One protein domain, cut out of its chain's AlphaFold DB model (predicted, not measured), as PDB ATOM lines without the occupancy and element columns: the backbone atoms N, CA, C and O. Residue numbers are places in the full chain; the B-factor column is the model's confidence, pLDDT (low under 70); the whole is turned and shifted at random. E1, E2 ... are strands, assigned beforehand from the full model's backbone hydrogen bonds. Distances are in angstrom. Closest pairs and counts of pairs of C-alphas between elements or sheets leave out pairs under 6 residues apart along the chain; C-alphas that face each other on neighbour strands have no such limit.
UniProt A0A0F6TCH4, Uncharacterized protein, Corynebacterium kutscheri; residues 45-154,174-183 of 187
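AT A GLANCE: This is residues 45 to 154 and 174 to 183 of the 187 residues of an uncharacterized protein of Corynebacterium kutscheri (UniProt A0A0F6TCH4). Two strongly twisted sheets of five strands lie partly face to face, an incomplete sandwich in which the curled sheet E1 E2 E3 E8 E7 packs with E7 and E8 on E6 of the sheet E4 E5 E6 E9 E10. The long neighbours E6 and E9 run side by side along the length of the domain. The printed part has 120 residues, no named helix and ten strands, E1 to E10 in chain order; both sheets are antiparallel in the orders just named, and the class is all strand. The whole is compact, with a radius of gyration of the C-alphas of 13.9 A, yet elongated, with spans of 41 by 26 by 25 A.

HOW THE PARTS SIT: E1, residues 45 to 48, E2, residues 54 to 59, and E3, residues 67 to 71, form a meander, each strand the antiparallel neighbour of the one before; N 47 and O 55 are 2.8 A apart, N 58 and O 69 2.9 A. E4, residues 77 to 80, E5, residues 86 to 90, and E6, residues 96 to 107, form a second meander, with N 79 and O 88 at 2.9 A and N 89 and O 98 at 2.8 A. E7, residues 115 to 120, and E8, residues 123 to 128, are a hairpin, with N 118 and O 125 at 2.9 A. E8 is the antiparallel neighbour of E3, with N 68 and O 124 at 2.9 A. Between the sheets, the closest C-alphas of E6 and E7 are those of Gly 104 and Thr 115, 5.6 A apart; those of E6 and E8 are Pro 103 and Leu 126, 6.7 A. E9, residues 140 to 149, is antiparallel to E6, with N 101 and O 146 at 2.8 A. E10, residues 177 to 182, is an edge strand antiparallel to E9, with N 179 and O 145 at 2.9 A. E1 and E10 are apart.

IN THESE COORDINATES: E1 begins at C-alpha 45, (120.965, 93.930, 74.431). E2 is 16.9 A long, E7 16.1 A, E8 16.0 A and E10 15.7 A. E6, the longest, runs 31.9 A from C-alpha 96 at (105.501, 94.128, 85.709); E9 runs 27.6 A. E10 ends at C-alpha 182, (130.830, 104.257, 78.941).

THE WHOLE: The C-alphas farthest apart are those of Lys 93 and Asp 109, 43.9 A. Residues 155 to 173 are not printed; C-alphas 154 and 174 are 10.4 A apart across this cut. The link E8 to E9 is long, with 11 residues. The mean pLDDT of the printed part is 76.2; residue 45 and residues 61 to 65, 130 to 142, 150 to 154 and 174 to 183 are under 70.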
ATOM      1  N   ASN A  45     121.181  94.917  73.365       68.94
ATOM      2  CA  ASN A  45     120.965  93.930  74.431       68.94
ATOM      3  C   ASN A  45     119.521  93.420  74.402       68.94
ATOM      4  O   ASN A  45     118.582  94.213  74.335       68.94
ATOM      5  N   ALA A  46     119.333  92.104  74.502       73.19
ATOM      6  CA  ALA A  46     118.014  91.494  74.649       73.19
ATOM      7  C   ALA A  46     117.597  91.440  76.128       73.19
ATOM      8  O   ALA A  46     118.362  91.000  76.985       73.19
ATOM      9  N   LEU A  47     116.363  91.845  76.411       76.94
ATOM     10  CA  LEU A  47     115.719  91.785  77.715       76.94
ATOM     11  C   LEU A  47     114.606  90.743  77.663       76.94
ATOM     12  O   LEU A  47     113.619  90.912  76.949       76.94
ATOM     13  N   LEU A  48     114.750  89.659  78.420       75.94
ATOM     14  CA  LEU A  48     113.658  88.710  78.598       75.94
ATOM     15  C   LEU A  48     112.649  89.301  79.590       75.94
ATOM     16  O   LEU A  48     113.032  89.763  80.666       75.94
ATOM     17  N   GLY A  49     111.376  89.326  79.215       77.69
ATOM     18  CA  GLY A  49     110.279  89.640  80.117       77.69
ATOM     19  C   GLY A  49     109.792  88.398  80.850       77.69
ATOM     20  O   GLY A  49     109.985  87.262  80.408       77.69
ATOM     21  N   SER A  50     109.127  88.611  81.978       76.81
ATOM     22  CA  SER A  50     108.546  87.520  82.758       76.81
ATOM     23  C   SER A  50     107.349  86.846  82.060       76.81
ATOM     24  O   SER A  50     106.984  85.719  82.384       76.81
ATOM     25  N   ASP A  51     106.803  87.514  81.042       77.62
ATOM     26  CA  ASP A  51     105.813  87.028  80.078       77.62
ATOM     27  C   ASP A  51     106.405  86.113  78.987       77.62
ATOM     28  O   ASP A  51     105.678  85.637  78.115       77.62
ATOM     29  N   GLY A  52     107.719  85.867  79.017       75.31
ATOM     30  CA  GLY A  52     108.432  85.065  78.023       75.31
ATOM     31  C   GLY A  52     108.712  85.801  76.710       75.31
ATOM     32  O   GLY A  52     109.278  85.202  75.793       75.31
ATOM     33  N   LEU A  53     108.351  87.084  76.604       77.88
ATOM     34  CA  LEU A  53     108.606  87.900  75.418       77.88
ATOM     35  C   LEU A  53     109.958  88.607  75.521       77.88
ATOM     36  O   LEU A  53     110.377  89.050  76.590       77.88
ATOM     37  N   ILE A  54     110.640  88.741  74.383       78.56
ATOM     38  CA  ILE A  54     111.918  89.450  74.288       78.56
ATOM     39  C   ILE A  54     111.656  90.909  73.910       78.56
ATOM     40  O   ILE A  54     110.925  91.201  72.965       78.56
ATOM     41  N   ARG A  55     112.297  91.817  74.637       82.25
ATOM     42  CA  ARG A  55     112.407  93.253  74.353       82.25
ATOM     43  C   ARG A  55     113.865  93.562  74.040       82.25
ATOM     44  O   ARG A  55     114.743  92.771  74.389       82.25
ATOM     45  N   LYS A  56     114.162  94.667  73.364       78.56
ATOM     46  CA  LYS A  56     115.557  95.026  73.054       78.56
ATOM     47  C   LYS A  56     115.896  96.388  73.623       78.56
ATOM     48  O   LYS A  56     115.035  97.248  73.752       78.56
ATOM     49  N   THR A  57     117.167  96.586  73.932       77.50
ATOM     50  CA  THR A  57     117.723  97.911  74.189       77.50
ATOM     51  C   THR A  57     118.797  98.186  73.164       77.50
ATOM     52  O   THR A  57     119.613  97.309  72.880       77.50
ATOM     53  N   ARG A  58     118.800  99.397  72.625       78.69
ATOM     54  CA  ARG A  58     119.815  99.864  71.685       78.69
ATOM     55  C   ARG A  58     120.501 101.085  72.261       78.69
ATOM     56  O   ARG A  58     119.884 101.855  73.000       78.69
ATOM     57  N   LYS A  59     121.778 101.256  71.937       73.12
ATOM     58  CA  LYS A  59     122.494 102.487  72.281       73.12
ATOM     59  C   LYS A  59     121.810 103.681  71.598       73.12
ATOM     60  O   LYS A  59     121.395 103.565  70.447       73.12
ATOM     61  N   VAL A  60     121.691 104.806  72.298       73.88
ATOM     62  CA  VAL A  60     121.339 106.080  71.660       73.88
ATOM     63  C   VAL A  60     122.574 106.591  70.907       73.88
ATOM     64  O   VAL A  60     123.676 106.590  71.453       73.88
ATOM     65  N   GLU A  61     122.416 106.932  69.628       66.12
ATOM     66  CA  GLU A  61     123.523 107.416  68.780       66.12
ATOM     67  C   GLU A  61     123.823 108.909  68.982       66.12
ATOM     68  O   GLU A  61     124.852 109.388  68.513       66.12
ATOM     69  N   ASP A  62     122.943 109.624  69.686       66.56
ATOM     70  CA  ASP A  62     123.126 111.024  70.054       66.56
ATOM     71  C   ASP A  62     124.197 111.172  71.142       66.56
ATOM     72  O   ASP A  62     124.190 110.444  72.140       66.56
ATOM     73  N   ALA A  63     125.103 112.127  70.922       58.81
ATOM     74  CA  ALA A  63     126.205 112.417  71.816       58.81
ATOM     75  C   ALA A  63     125.730 112.906  73.196       58.81
ATOM     76  O   ALA A  63     126.348 112.627  74.221       58.81
ATOM     77  N   ASP A  64     124.587 113.586  73.227       63.50
ATOM     78  CA  ASP A  64     124.130 114.309  74.409       63.50
ATOM     79  C   ASP A  64     123.211 113.471  75.315       63.50
ATOM     80  O   ASP A  64     122.781 113.928  76.375       63.50
ATOM     81  N   ILE A  65     122.921 112.213  74.947       67.00
ATOM     82  CA  ILE A  65     121.934 111.378  75.643       67.00
ATOM     83  C   ILE A  65     122.584 110.164  76.318       67.00
ATOM     84  O   ILE A  65     122.923 109.153  75.701       67.00
ATOM     85  N   GLN A  66     122.650 110.223  77.648       72.12
ATOM     86  CA  GLN A  66     123.100 109.140  78.522       72.12
ATOM     87  C   GLN A  66     121.997 108.109  78.780       72.12
ATOM     88  O   GLN A  66     121.447 108.004  79.878       72.12
ATOM     89  N   GLY A  67     121.664 107.333  77.751       77.19
ATOM     90  CA  GLY A  67     120.567 106.378  77.830       77.19
ATOM     91  C   GLY A  67     120.594 105.267  76.792       77.19
ATOM     92  O   GLY A  67     121.522 105.116  75.991       77.19
ATOM     93  N   ARG A  68     119.532 104.463  76.817       81.31
ATOM     94  CA  ARG A  68     119.241 103.447  75.808       81.31
ATOM     95  C   ARG A  68     117.822 103.592  75.298       81.31
ATOM     96  O   ARG A  68     116.887 103.769  76.075       81.31
ATOM     97  N   LYS A  69     117.659 103.409  73.991       86.25
ATOM     98  CA  LYS A  69     116.343 103.263  73.379       86.25
ATOM     99  C   LYS A  69     115.787 101.878  73.698       86.25
ATOM    100  O   LYS A  69     116.476 100.877  73.484       86.25
ATOM    101  N   LEU A  70     114.558 101.822  74.193       87.62
ATOM    102  CA  LEU A  70     113.843 100.590  74.502       87.62
ATOM    103  C   LEU A  70     112.900 100.229  73.350       87.62
ATOM    104  O   LEU A  70     112.009 100.990  72.999       87.62
ATOM    105  N   ASP A  71     113.092  99.044  72.782       86.81
ATOM    106  CA  ASP A  71     112.207  98.437  71.788       86.81
ATOM    107  C   ASP A  71     111.248  97.492  72.533       86.81
ATOM    108  O   ASP A  71     111.610  96.360  72.892       86.81
ATOM    109  N   LEU A  72     110.078  98.028  72.887       88.88
ATOM    110  CA  LEU A  72     109.076  97.379  73.736       88.88
ATOM    111  C   LEU A  72     108.009  96.650  72.911       88.88
ATOM    112  O   LEU A  72     107.835  96.900  71.719       88.88
ATOM    113  N   GLN A  73     107.265  95.742  73.548       90.38
ATOM    114  CA  GLN A  73     106.127  95.107  72.888       90.38
ATOM    115  C   GLN A  73     104.964  96.106  72.759       90.38
ATOM    116  O   GLN A  73     104.814  96.997  73.599       90.38
ATOM    117  N   PRO A  74     104.098  95.968  71.739       89.50
ATOM    118  CA  PRO A  74     102.941  96.841  71.588       89.50
ATOM    119  C   PRO A  74     102.057  96.861  72.845       89.50
ATOM    120  O   PRO A  74     101.567  95.823  73.294       89.50
ATOM    121  N   GLY A  75     101.822  98.058  73.385       89.62
ATOM    122  CA  GLY A  75     101.011  98.266  74.589       89.62
ATOM    123  C   GLY A  75     101.764  98.113  75.913       89.62
ATOM    124  O   GLY A  75     101.141  98.268  76.962       89.62
ATOM    125  N   ASP A  76     103.067  97.835  75.882       91.88
ATOM    126  CA  ASP A  76     103.920  98.009  77.054       91.88
ATOM    127  C   ASP A  76     104.066  99.500  77.397       91.88
ATOM    128  O   ASP A  76     104.082 100.364  76.517       91.88
ATOM    129  N   ILE A  77     104.234  99.794  78.683       93.81
ATOM    130  CA  ILE A  77     104.570 101.124  79.194       93.81
ATOM    131  C   ILE A  77     105.742 101.031  80.167       93.81
ATOM    132  O   ILE A  77     105.947 100.005  80.815       93.81
ATOM    133  N   VAL A  78     106.488 102.126  80.313       93.88
ATOM    134  CA  VAL A  78     107.520 102.256  81.346       93.88
ATOM    135  C   VAL A  78     107.013 103.176  82.442       93.88
ATOM    136  O   VAL A  78     106.544 104.281  82.173       93.88
ATOM    137  N   LYS A  79     107.112 102.722  83.690       94.06
ATOM    138  CA  LYS A  79     106.759 103.513  84.866       94.06
ATOM    139  C   LYS A  79     107.991 103.762  85.717       94.06
ATOM    140  O   LYS A  79     108.605 102.824  86.215       94.06
ATOM    141  N   ILE A  80     108.301 105.035  85.925       92.94
ATOM    142  CA  ILE A  80     109.354 105.461  86.842       92.94
ATOM    143  C   ILE A  80     108.759 105.624  88.248       92.94
ATOM    144  O   ILE A  80     107.666 106.165  88.429       92.94
ATOM    145  N   SER A  81     109.464 105.093  89.241       91.12
ATOM    146  CA  SER A  81     109.190 105.291  90.671       91.12
ATOM    147  C   SER A  81     109.318 106.767  91.074       91.12
ATOM    148  O   SER A  81     109.988 107.550  90.410       91.12
ATOM    149  N   ALA A  82     108.669 107.169  92.170       88.62
ATOM    150  CA  ALA A  82     108.660 108.574  92.597       88.62
ATOM    151  C   ALA A  82     110.049 109.104  93.000       88.62
ATOM    152  O   ALA A  82     110.305 110.295  92.866       88.62
ATOM    153  N   ASP A  83     110.930 108.225  93.480       86.88
ATOM    154  CA  ASP A  83     112.333 108.516  93.798       86.88
ATOM    155  C   ASP A  83     113.267 108.353  92.582       86.88
ATOM    156  O   ASP A  83     114.473 108.583  92.673       86.88
ATOM    157  N   GLY A  84     112.724 107.919  91.441       88.06
ATOM    158  CA  GLY A  84     113.472 107.669  90.218       88.06
ATOM    159  C   GLY A  84     114.516 106.554  90.322       88.06
ATOM    160  O   GLY A  84     115.340 106.429  89.418       88.06
ATOM    161  N   GLN A  85     114.498 105.733  91.379       90.06
ATOM    162  CA  GLN A  85     115.487 104.665  91.602       90.06
ATOM    163  C   GLN A  85     115.128 103.346  90.906       90.06
ATOM    164  O   GLN A  85     115.936 102.413  90.844       90.06
ATOM    165  N   GLN A  86     113.914 103.270  90.369       88.56
ATOM    166  CA  GLN A  86     113.365 102.108  89.683       88.56
ATOM    167  C   GLN A  86     112.536 102.515  88.458       88.56
ATOM    168  O   GLN A  86     111.715 103.434  88.543       88.56
ATOM    169  N   ALA A  87     112.721 101.797  87.350       90.69
ATOM    170  CA  ALA A  87     111.931 101.907  86.129       90.69
ATOM    171  C   ALA A  87     111.338 100.538  85.765       90.69
ATOM    172  O   ALA A  87     112.072  99.620  85.410       90.69
ATOM    173  N   ASP A  88     110.019 100.393  85.834       91.44
ATOM    174  CA  ASP A  88     109.331  99.130  85.559       91.44
ATOM    175  C   ASP A  88     108.762  99.103  84.142       91.44
ATOM    176  O   ASP A  88     108.075 100.036  83.729       91.44
ATOM    177  N   ILE A  89     108.992  98.006  83.423       90.81
ATOM    178  CA  ILE A  89     108.279  97.685  82.186       90.81
ATOM    179  C   ILE A  89     106.991  96.969  82.584       90.81
ATOM    180  O   ILE A  89     107.029  95.895  83.190       90.81
ATOM    181  N   ILE A  90     105.856  97.563  82.233       90.25
ATOM    182  CA  ILE A  90     104.518  97.056  82.522       90.25
ATOM    183  C   ILE A  90     103.872  96.664  81.198       90.25
ATOM    184  O   ILE A  90     103.802  97.483  80.285       90.25
ATOM    185  N   ASN A  91     103.401  95.425  81.084       91.31
ATOM    186  CA  ASN A  91     102.755  94.956  79.862       91.31
ATOM    187  C   ASN A  91     101.331  95.516  79.700       91.31
ATOM    188  O   ASN A  91     100.755  96.110  80.613       91.31
ATOM    189  N   SER A  92     100.713  95.245  78.551       91.38
ATOM    190  CA  SER A  92      99.330  95.651  78.250       91.38
ATOM    191  C   SER A  92      98.265  95.087  79.207       91.38
ATOM    192  O   SER A  92      97.130  95.564  79.214       91.38
ATOM    193  N   LYS A  93      98.612  94.092  80.035       89.75
ATOM    194  CA  LYS A  93      97.750  93.529  81.088       89.75
ATOM    195  C   LYS A  93      97.948  94.206  82.449       89.75
ATOM    196  O   LYS A  93      97.243  93.865  83.396       89.75
ATOM    197  N   GLY A  94      98.880  95.152  82.560       87.38
ATOM    198  CA  GLY A  94      99.217  95.828  83.811       87.38
ATOM    199  C   GLY A  94     100.213  95.067  84.693       87.38
ATOM    200  O   GLY A  94     100.361  95.403  85.865       87.38
ATOM    201  N   GLU A  95     100.893  94.047  84.166       87.00
ATOM    202  CA  GLU A  95     101.848  93.224  84.914       87.00
ATOM    203  C   GLU A  95     103.279  93.741  84.721       87.00
ATOM    204  O   GLU A  95     103.685  94.047  83.599       87.00
ATOM    205  N   VAL A  96     104.070  93.795  85.797       86.06
ATOM    206  CA  VAL A  96     105.501  94.128  85.709       86.06
ATOM    207  C   VAL A  96     106.260  92.938  85.132       86.06
ATOM    208  O   VAL A  96     106.376  91.894  85.774       86.06
ATOM    209  N   VAL A  97     106.811  93.118  83.934       84.69
ATOM    210  CA  VAL A  97     107.535  92.078  83.187       84.69
ATOM    211  C   VAL A  97     109.051  92.228  83.271       84.69
ATOM    212  O   VAL A  97     109.782  91.260  83.052       84.69
ATOM    213  N   GLY A  98     109.535  93.409  83.646       85.00
ATOM    214  CA  GLY A  98     110.952  93.728  83.811       85.00
ATOM    215  C   GLY A  98     111.131  95.010  84.613       85.00
ATOM    216  O   GLY A  98     110.207  95.812  84.703       85.00
ATOM    217  N   SER A  99     112.304  95.199  85.208       85.31
ATOM    218  CA  SER A  99     112.601  96.359  86.045       85.31
ATOM    219  C   SER A  99     114.068  96.759  85.950       85.31
ATOM    220  O   SER A  99     114.954  95.915  86.084       85.31
ATOM    221  N   PHE A 100     114.336  98.043  85.749       85.88
ATOM    222  CA  PHE A 100     115.656  98.639  85.901       85.88
ATOM    223  C   PHE A 100     115.769  99.241  87.296       85.88
ATOM    224  O   PHE A 100     114.858  99.911  87.772       85.88
ATOM    225  N   THR A 101     116.891  98.994  87.954       85.25
ATOM    226  CA  THR A 101     117.152  99.385  89.342       85.25
ATOM    227  C   THR A 101     118.574  99.904  89.482       85.25
ATOM    228  O   THR A 101     119.416  99.653  88.615       85.25
ATOM    229  N   SER A 102     118.850 100.581  90.594       83.19
ATOM    230  CA  SER A 102     120.189 101.063  90.948       83.19
ATOM    231  C   SER A 102     120.804 101.974  89.874       83.19
ATOM    232  O   SER A 102     121.888 101.657  89.376       83.19
ATOM    233  N   PRO A 103     120.136 103.082  89.497       85.06
ATOM    234  CA  PRO A 103     120.734 104.055  88.599       85.06
ATOM    235  C   PRO A 103     122.016 104.607  89.235       85.06
ATOM    236  O   PRO A 103     122.075 104.905  90.433       85.06
ATOM    237  N   GLY A 104     123.075 104.708  88.445       83.69
ATOM    238  CA  GLY A 104     124.341 105.252  88.902       83.69
ATOM    239  C   GLY A 104     125.053 105.970  87.781       83.69
ATOM    240  O   GLY A 104     125.373 105.359  86.766       83.69
ATOM    241  N   LEU A 105     125.323 107.247  87.993       82.75
ATOM    242  CA  LEU A 105     126.132 108.070  87.122       82.75
ATOM    243  C   LEU A 105     127.430 108.430  87.842       82.75
ATOM    244  O   LEU A 105     127.415 108.689  89.045       82.75
ATOM    245  N   TYR A 106     128.553 108.388  87.131       80.06
ATOM    246  CA  TYR A 106     129.873 108.650  87.702       80.06
ATOM    247  C   TYR A 106     130.608 109.712  86.893       80.06
ATOM    248  O   TYR A 106     130.512 109.713  85.663       80.06
ATOM    249  N   ASP A 107     131.321 110.601  87.583       78.00
ATOM    250  CA  ASP A 107     132.105 111.674  86.967       78.00
ATOM    251  C   ASP A 107     133.471 111.215  86.418       78.00
ATOM    252  O   ASP A 107     133.809 110.028  86.460       78.00
ATOM    253  N   HIS A 108     134.259 112.142  85.856       73.50
ATOM    254  CA  HIS A 108     135.614 111.852  85.346       73.50
ATOM    255  C   HIS A 108     136.596 111.405  86.437       73.50
ATOM    256  O   HIS A 108     137.567 110.710  86.135       73.50
ATOM    257  N   ASP A 109     136.322 111.749  87.693       76.88
ATOM    258  CA  ASP A 109     137.119 111.357  88.853       76.88
ATOM    259  C   ASP A 109     136.624 110.030  89.470       76.88
ATOM    260  O   ASP A 109     137.230 109.504  90.408       76.88
ATOM    261  N   GLY A 110     135.542 109.453  88.933       74.88
ATOM    262  CA  GLY A 110     134.922 108.217  89.406       74.88
ATOM    263  C   GLY A 110     134.005 108.396  90.620       74.88
ATOM    264  O   GLY A 110     133.601 107.400  91.228       74.88
ATOM    265  N   ASN A 111     133.652 109.629  90.988       79.06
ATOM    266  CA  ASN A 111     132.698 109.885  92.060       79.06
ATOM    267  C   ASN A 111     131.279 109.603  91.579       79.06
ATOM    268  O   ASN A 111     130.885 109.985  90.478       79.06
ATOM    269  N   LYS A 112     130.490 108.954  92.437       80.31
ATOM    270  CA  LYS A 112     129.076 108.708  92.165       80.31
ATOM    271  C   LYS A 112     128.284 110.009  92.318       80.31
ATOM    272  O   LYS A 112     128.291 110.606  93.393       80.31
ATOM    273  N   LEU A 113     127.568 110.388  91.269       82.50
ATOM    274  CA  LEU A 113     126.599 111.477  91.262       82.50
ATOM    275  C   LEU A 113     125.242 110.968  91.768       82.50
ATOM    276  O   LEU A 113     124.900 109.791  91.601       82.50
ATOM    277  N   ASP A 114     124.453 111.845  92.387       85.06
ATOM    278  CA  ASP A 114     123.077 111.496  92.738       85.06
ATOM    279  C   ASP A 114     122.270 111.354  91.448       85.06
ATOM    280  O   ASP A 114     122.287 112.259  90.625       85.06
ATOM    281  N   THR A 115     121.660 110.195  91.209       85.06
ATOM    282  CA  THR A 115     121.189 109.802  89.871       85.06
ATOM    283  C   THR A 115     119.785 109.238  89.929       85.06
ATOM    284  O   THR A 115     119.465 108.451  90.819       85.06
ATOM    285  N   ARG A 116     118.978 109.541  88.914       87.56
ATOM    286  CA  ARG A 116     117.644 108.969  88.716       87.56
ATOM    287  C   ARG A 116     117.403 108.551  87.268       87.56
ATOM    288  O   ARG A 116     118.038 109.068  86.348       87.56
ATOM    289  N   PHE A 117     116.453 107.642  87.071       89.62
ATOM    290  CA  PHE A 117     115.932 107.310  85.750       89.62
ATOM    291  C   PHE A 117     114.960 108.376  85.243       89.62
ATOM    292  O   PHE A 117     114.122 108.880  85.990       89.62
ATOM    293  N   VAL A 118     115.021 108.640  83.942       88.94
ATOM    294  CA  VAL A 118     113.997 109.370  83.188       88.94
ATOM    295  C   VAL A 118     113.663 108.569  81.941       88.94
ATOM    296  O   VAL A 118     114.543 107.947  81.349       88.94
ATOM    297  N   TYR A 119     112.388 108.566  81.562       90.00
ATOM    298  CA  TYR A 119     111.927 107.923  80.341       90.00
ATOM    299  C   TYR A 119     111.154 108.922  79.490       90.00
ATOM    300  O   TYR A 119     110.123 109.428  79.933       90.00
ATOM    301  N   ASP A 120     111.668 109.197  78.296       87.38
ATOM    302  CA  ASP A 120     111.060 110.094  77.313       87.38
ATOM    303  C   ASP A 120     111.378 109.605  75.895       87.38
ATOM    304  O   ASP A 120     112.450 109.050  75.668       87.38
ATOM    305  N   ASP A 121     110.431 109.756  74.968       87.44
ATOM    306  CA  ASP A 121     110.553 109.339  73.556       87.44
ATOM    307  C   ASP A 121     111.194 107.947  73.336       87.44
ATOM    308  O   ASP A 121     112.105 107.749  72.533       87.44
ATOM    309  N   GLU A 122     110.729 106.948  74.093       87.19
ATOM    310  CA  GLU A 122     111.234 105.563  74.081       87.19
ATOM    311  C   GLU A 122     112.656 105.368  74.637       87.19
ATOM    312  O   GLU A 122     113.180 104.249  74.635       87.19
ATOM    313  N   ILE A 123     113.286 106.422  75.146       87.81
ATOM    314  CA  ILE A 123     114.640 106.403  75.686       87.81
ATOM    315  C   ILE A 123     114.584 106.364  77.210       87.81
ATOM    316  O   ILE A 123     114.015 107.240  77.855       87.81
ATOM    317  N   LEU A 124     115.228 105.353  77.793       88.25
ATOM    318  CA  LEU A 124     115.528 105.306  79.219       88.25
ATOM    319  C   LEU A 124     116.919 105.900  79.455       88.25
ATOM    320  O   LEU A 124     117.920 105.319  79.029       88.25
ATOM    321  N   SER A 125     116.966 107.030  80.150       85.62
ATOM    322  CA  SER A 125     118.183 107.793  80.430       85.62
ATOM    323  C   SER A 125     118.474 107.879  81.924       85.62
ATOM    324  O   SER A 125     117.578 107.768  82.764       85.62
ATOM    325  N   LEU A 126     119.745 108.110  82.244       84.94
ATOM    326  CA  LEU A 126     120.210 108.501  83.570       84.94
ATOM    327  C   LEU A 126     120.447 110.009  83.591       84.94
ATOM    328  O   LEU A 126     121.076 110.543  82.681       84.94
ATOM    329  N   ILE A 127     119.976 110.681  84.639       83.56
ATOM    330  CA  ILE A 127     120.301 112.089  84.898       83.56
ATOM    331  C   ILE A 127     120.693 112.301  86.351       83.56
ATOM    332  O   ILE A 127     120.249 111.556  87.228       83.56
ATOM    333  N   GLU A 128     121.482 113.348  86.594       82.94
ATOM    334  CA  GLU A 128     121.733 113.849  87.945       82.94
ATOM    335  C   GLU A 128     120.407 114.303  88.585       82.94
ATOM    336  O   GLU A 128     119.559 114.916  87.920       82.94
ATOM    337  N   ASP A 129     120.186 113.991  89.861       76.38
ATOM    338  CA  ASP A 129     118.983 114.457  90.547       76.38
ATOM    339  C   ASP A 129     118.971 115.994  90.634       76.38
ATOM    340  O   ASP A 129     119.980 116.648  90.883       76.38
ATOM    341  N   GLY A 130     117.814 116.592  90.357       69.00
ATOM    342  CA  GLY A 130     117.670 118.044  90.213       69.00
ATOM    343  C   GLY A 130     118.117 118.631  88.864       69.00
ATOM    344  O   GLY A 130     117.806 119.795  88.601       69.00
ATOM    345  N   ALA A 131     118.753 117.860  87.974       69.06
ATOM    346  CA  ALA A 131     119.026 118.310  86.610       69.06
ATOM    347  C   ALA A 131     117.742 118.345  85.757       69.06
ATOM    348  O   ALA A 131     116.837 117.515  85.908       69.06
ATOM    349  N   LEU A 132     117.666 119.333  84.857       56.78
ATOM    350  CA  LEU A 132     116.538 119.530  83.935       56.78
ATOM    351  C   LEU A 132     116.761 118.887  82.561       56.78
ATOM    352  O   LEU A 132     115.807 118.729  81.806       56.78
ATOM    353  N   PHE A 133     118.002 118.541  82.231       58.03
ATOM    354  CA  PHE A 133     118.387 117.946  80.957       58.03
ATOM    355  C   PHE A 133     119.527 116.950  81.167       58.03
ATOM    356  O   PHE A 133     120.282 117.040  82.137       58.03
ATOM    357  N   VAL A 134     119.610 115.990  80.250       56.78
ATOM    358  CA  VAL A 134     120.738 115.070  80.133       56.78
ATOM    359  C   VAL A 134     121.872 115.884  79.496       56.78
ATOM    360  O   VAL A 134     121.767 116.252  78.335       56.78
ATOM    361  N   ASP A 135     122.894 116.267  80.262       56.94
ATOM    362  CA  ASP A 135     124.132 116.843  79.714       56.94
ATOM    363  C   ASP A 135     125.200 115.755  79.768       56.94
ATOM    364  O   ASP A 135     125.747 115.462  80.835       56.94
ATOM    365  N   ALA A 136     125.427 115.092  78.634       52.75
ATOM    366  CA  ALA A 136     126.313 113.939  78.580       52.75
ATOM    367  C   ALA A 136     127.802 114.293  78.640       52.75
ATOM    368  O   ALA A 136     128.591 113.440  79.041       52.75
ATOM    369  N   CYS A 137     128.187 115.519  78.264       55.31
ATOM    370  CA  CYS A 137     129.592 115.885  78.065       55.31
ATOM    371  C   CYS A 137     130.165 116.818  79.125       55.31
ATOM    372  O   CYS A 137     131.378 117.023  79.170       55.31
ATOM    373  N   GLY A 138     129.327 117.367  80.004       52.88
ATOM    374  CA  GLY A 138     129.796 118.274  81.043       52.88
ATOM    375  C   GLY A 138     130.455 117.595  82.246       52.88
ATOM    376  O   GLY A 138     131.324 118.209  82.870       52.88
ATOM    377  N   LYS A 139     130.017 116.386  82.642       57.31
ATOM    378  CA  LYS A 139     130.344 115.860  83.984       57.31
ATOM    379  C   LYS A 139     130.462 114.350  84.162       57.31
ATOM    380  O   LYS A 139     131.023 113.973  85.183       57.31
ATOM    381  N   SER A 140     129.947 113.494  83.279       58.12
ATOM    382  CA  SER A 140     129.818 112.057  83.569       58.12
ATOM    383  C   SER A 140     130.377 111.137  82.489       58.12
ATOM    384  O   SER A 140     130.117 111.294  81.304       58.12
ATOM    385  N   THR A 141     131.115 110.123  82.932       62.00
ATOM    386  CA  THR A 141     131.894 109.196  82.093       62.00
ATOM    387  C   THR A 141     131.273 107.818  81.993       62.00
ATOM    388  O   THR A 141     131.513 107.066  81.044       62.00
ATOM    389  N   LEU A 142     130.466 107.459  82.992       68.88
ATOM    390  CA  LEU A 142     129.977 106.104  83.164       68.88
ATOM    391  C   LEU A 142     128.565 106.102  83.740       68.88
ATOM    392  O   LEU A 142     128.314 106.638  84.818       68.88
ATOM    393  N   GLY A 143     127.662 105.437  83.030       71.81
ATOM    394  CA  GLY A 143     126.325 105.086  83.487       71.81
ATOM    395  C   GLY A 143     126.255 103.615  83.851       71.81
ATOM    396  O   GLY A 143     126.802 102.763  83.149       71.81
ATOM    397  N   LYS A 144     125.574 103.307  84.950       77.38
ATOM    398  CA  LYS A 144     125.304 101.947  85.400       77.38
ATOM    399  C   LYS A 144     123.848 101.798  85.801       77.38
ATOM    400  O   LYS A 144     123.285 102.668  86.462       77.38
ATOM    401  N   TRP A 145     123.271 100.657  85.460       77.31
ATOM    402  CA  TRP A 145     122.011 100.200  86.035       77.31
ATOM    403  C   TRP A 145     121.943  98.679  86.048       77.31
ATOM    404  O   TRP A 145     122.698  97.986  85.371       77.31
ATOM    405  N   THR A 146     120.998  98.143  86.812       77.94
ATOM    406  CA  THR A 146     120.714  96.710  86.873       77.94
ATOM    407  C   THR A 146     119.342  96.417  86.288       77.94
ATOM    408  O   THR A 146     118.341  96.878  86.833       77.94
ATOM    409  N   TYR A 147     119.271  95.593  85.241       75.88
ATOM    410  CA  TYR A 147     118.003  95.041  84.756       75.88
ATOM    411  C   TYR A 147     117.662  93.723  85.454       75.88
ATOM    412  O   TYR A 147     118.494  92.815  85.533       75.88
ATOM    413  N   ARG A 148     116.414  93.602  85.903       75.81
ATOM    414  CA  ARG A 148     115.830  92.432  86.560       75.81
ATOM    415  C   ARG A 148     114.567  91.997  85.829       75.81
ATOM    416  O   ARG A 148     113.741  92.825  85.462       75.81
ATOM    417  N   VAL A 149     114.385  90.692  85.650       70.50
ATOM    418  CA  VAL A 149     113.127  90.140  85.120       70.50
ATOM    419  C   VAL A 149     112.045  90.290  86.194       70.50
ATOM    420  O   VAL A 149     112.298  89.992  87.362       70.50
ATOM    421  N   GLY A 150     110.852  90.758  85.811       56.59
ATOM    422  CA  GLY A 150     109.713  90.896  86.721       56.59
ATOM    423  C   GLY A 150     109.388  89.565  87.404       56.59
ATOM    424  O   GLY A 150     109.496  88.498  86.802       56.59
ATOM    425  N   ALA A 151     109.019  89.591  88.684       44.03
ATOM    426  CA  ALA A 151     108.912  88.391  89.525       44.03
ATOM    427  C   ALA A 151     107.766  87.416  89.153       44.03
ATOM    428  O   ALA A 151     107.515  86.457  89.880       44.03
ATOM    429  N   ALA A 152     107.075  87.612  88.029       40.12
ATOM    430  CA  ALA A 152     105.941  86.799  87.618       40.12
ATOM    431  C   ALA A 152     106.232  86.037  86.316       40.12
ATOM    432  O   ALA A 152     105.883  86.514  85.242       40.12
ATOM    433  N   GLY A 153     106.820  84.831  86.397       38.84
ATOM    434  CA  GLY A 153     106.375  83.782  85.462       38.84
ATOM    435  C   GLY A 153     107.356  82.871  84.719       38.84
ATOM    436  O   GLY A 153     106.851  81.995  84.028       38.84
ATOM    437  N   VAL A 154     108.690  82.941  84.854       41.34
ATOM    438  CA  VAL A 154     109.585  82.077  84.016       41.34
ATOM    439  C   VAL A 154     110.303  80.952  84.783       41.34
ATOM    440  O   VAL A 154     111.098  80.209  84.223       41.34
ATOM    441  N   PHE A 174     119.962  83.898  85.092       40.56
ATOM    442  CA  PHE A 174     119.401  85.257  84.957       40.56
ATOM    443  C   PHE A 174     118.696  85.595  86.296       40.56
ATOM    444  O   PHE A 174     118.260  84.691  86.997       40.56
ATOM    445  N   ALA A 175     118.563  86.837  86.766       47.62
ATOM    446  CA  ALA A 175     118.449  88.072  86.007       47.62
ATOM    447  C   ALA A 175     118.832  89.301  86.857       47.62
ATOM    448  O   ALA A 175     117.971  89.992  87.396       47.62
ATOM    449  N   ALA A 176     120.122  89.574  86.991       48.50
ATOM    450  CA  ALA A 176     120.603  90.929  87.223       48.50
ATOM    451  C   ALA A 176     121.666  91.158  86.153       48.50
ATOM    452  O   ALA A 176     122.801  90.713  86.300       48.50
ATOM    453  N   LEU A 177     121.261  91.732  85.022       58.28
ATOM    454  CA  LEU A 177     122.220  92.191  84.025       58.28
ATOM    455  C   LEU A 177     122.627  93.594  84.456       58.28
ATOM    456  O   LEU A 177     121.820  94.522  84.372       58.28
ATOM    457  N   GLU A 178     123.837  93.717  84.999       55.97
ATOM    458  CA  GLU A 178     124.459  95.026  85.159       55.97
ATOM    459  C   GLU A 178     124.869  95.503  83.770       55.97
ATOM    460  O   GLU A 178     125.667  94.862  83.087       55.97
ATOM    461  N   ASP A 179     124.270  96.604  83.347       62.81
ATOM    462  CA  ASP A 179     124.643  97.286  82.125       62.81
ATOM    463  C   ASP A 179     125.551  98.449  82.503       62.81
ATOM    464  O   ASP A 179     125.229  99.244  83.391       62.81
ATOM    465  N   GLN A 180     126.701  98.517  81.842       65.88
ATOM    466  CA  GLN A 180     127.650  99.607  81.988       65.88
ATOM    467  C   GLN A 180     127.754 100.312  80.646       65.88
ATOM    468  O   GLN A 180     128.098  99.702  79.632       65.88
ATOM    469  N   ILE A 181     127.472 101.607  80.644       66.81
ATOM    470  CA  ILE A 181     127.546 102.443  79.456       66.81
ATOM    471  C   ILE A 181     128.657 103.449  79.689       66.81
ATOM    472  O   ILE A 181     128.542 104.335  80.531       66.81
ATOM    473  N   ASN A 182     129.758 103.276  78.965       64.50
ATOM    474  CA  ASN A 182     130.830 104.257  78.941       64.50
ATOM    475  C   ASN A 182     130.436 105.392  77.977       64.50
ATOM    476  O   ASN A 182     130.191 105.145  76.790       64.50
ATOM    477  N   PHE A 183     130.357 106.608  78.515       63.16
ATOM    478  CA  PHE A 183     129.982 107.829  77.805       63.16
ATOM    479  C   PHE A 183     131.203 108.632  77.306       63.16
ATOM    480  O   PHE A 183     131.037 109.466  76.426       63.16
TER     481      PHE A 183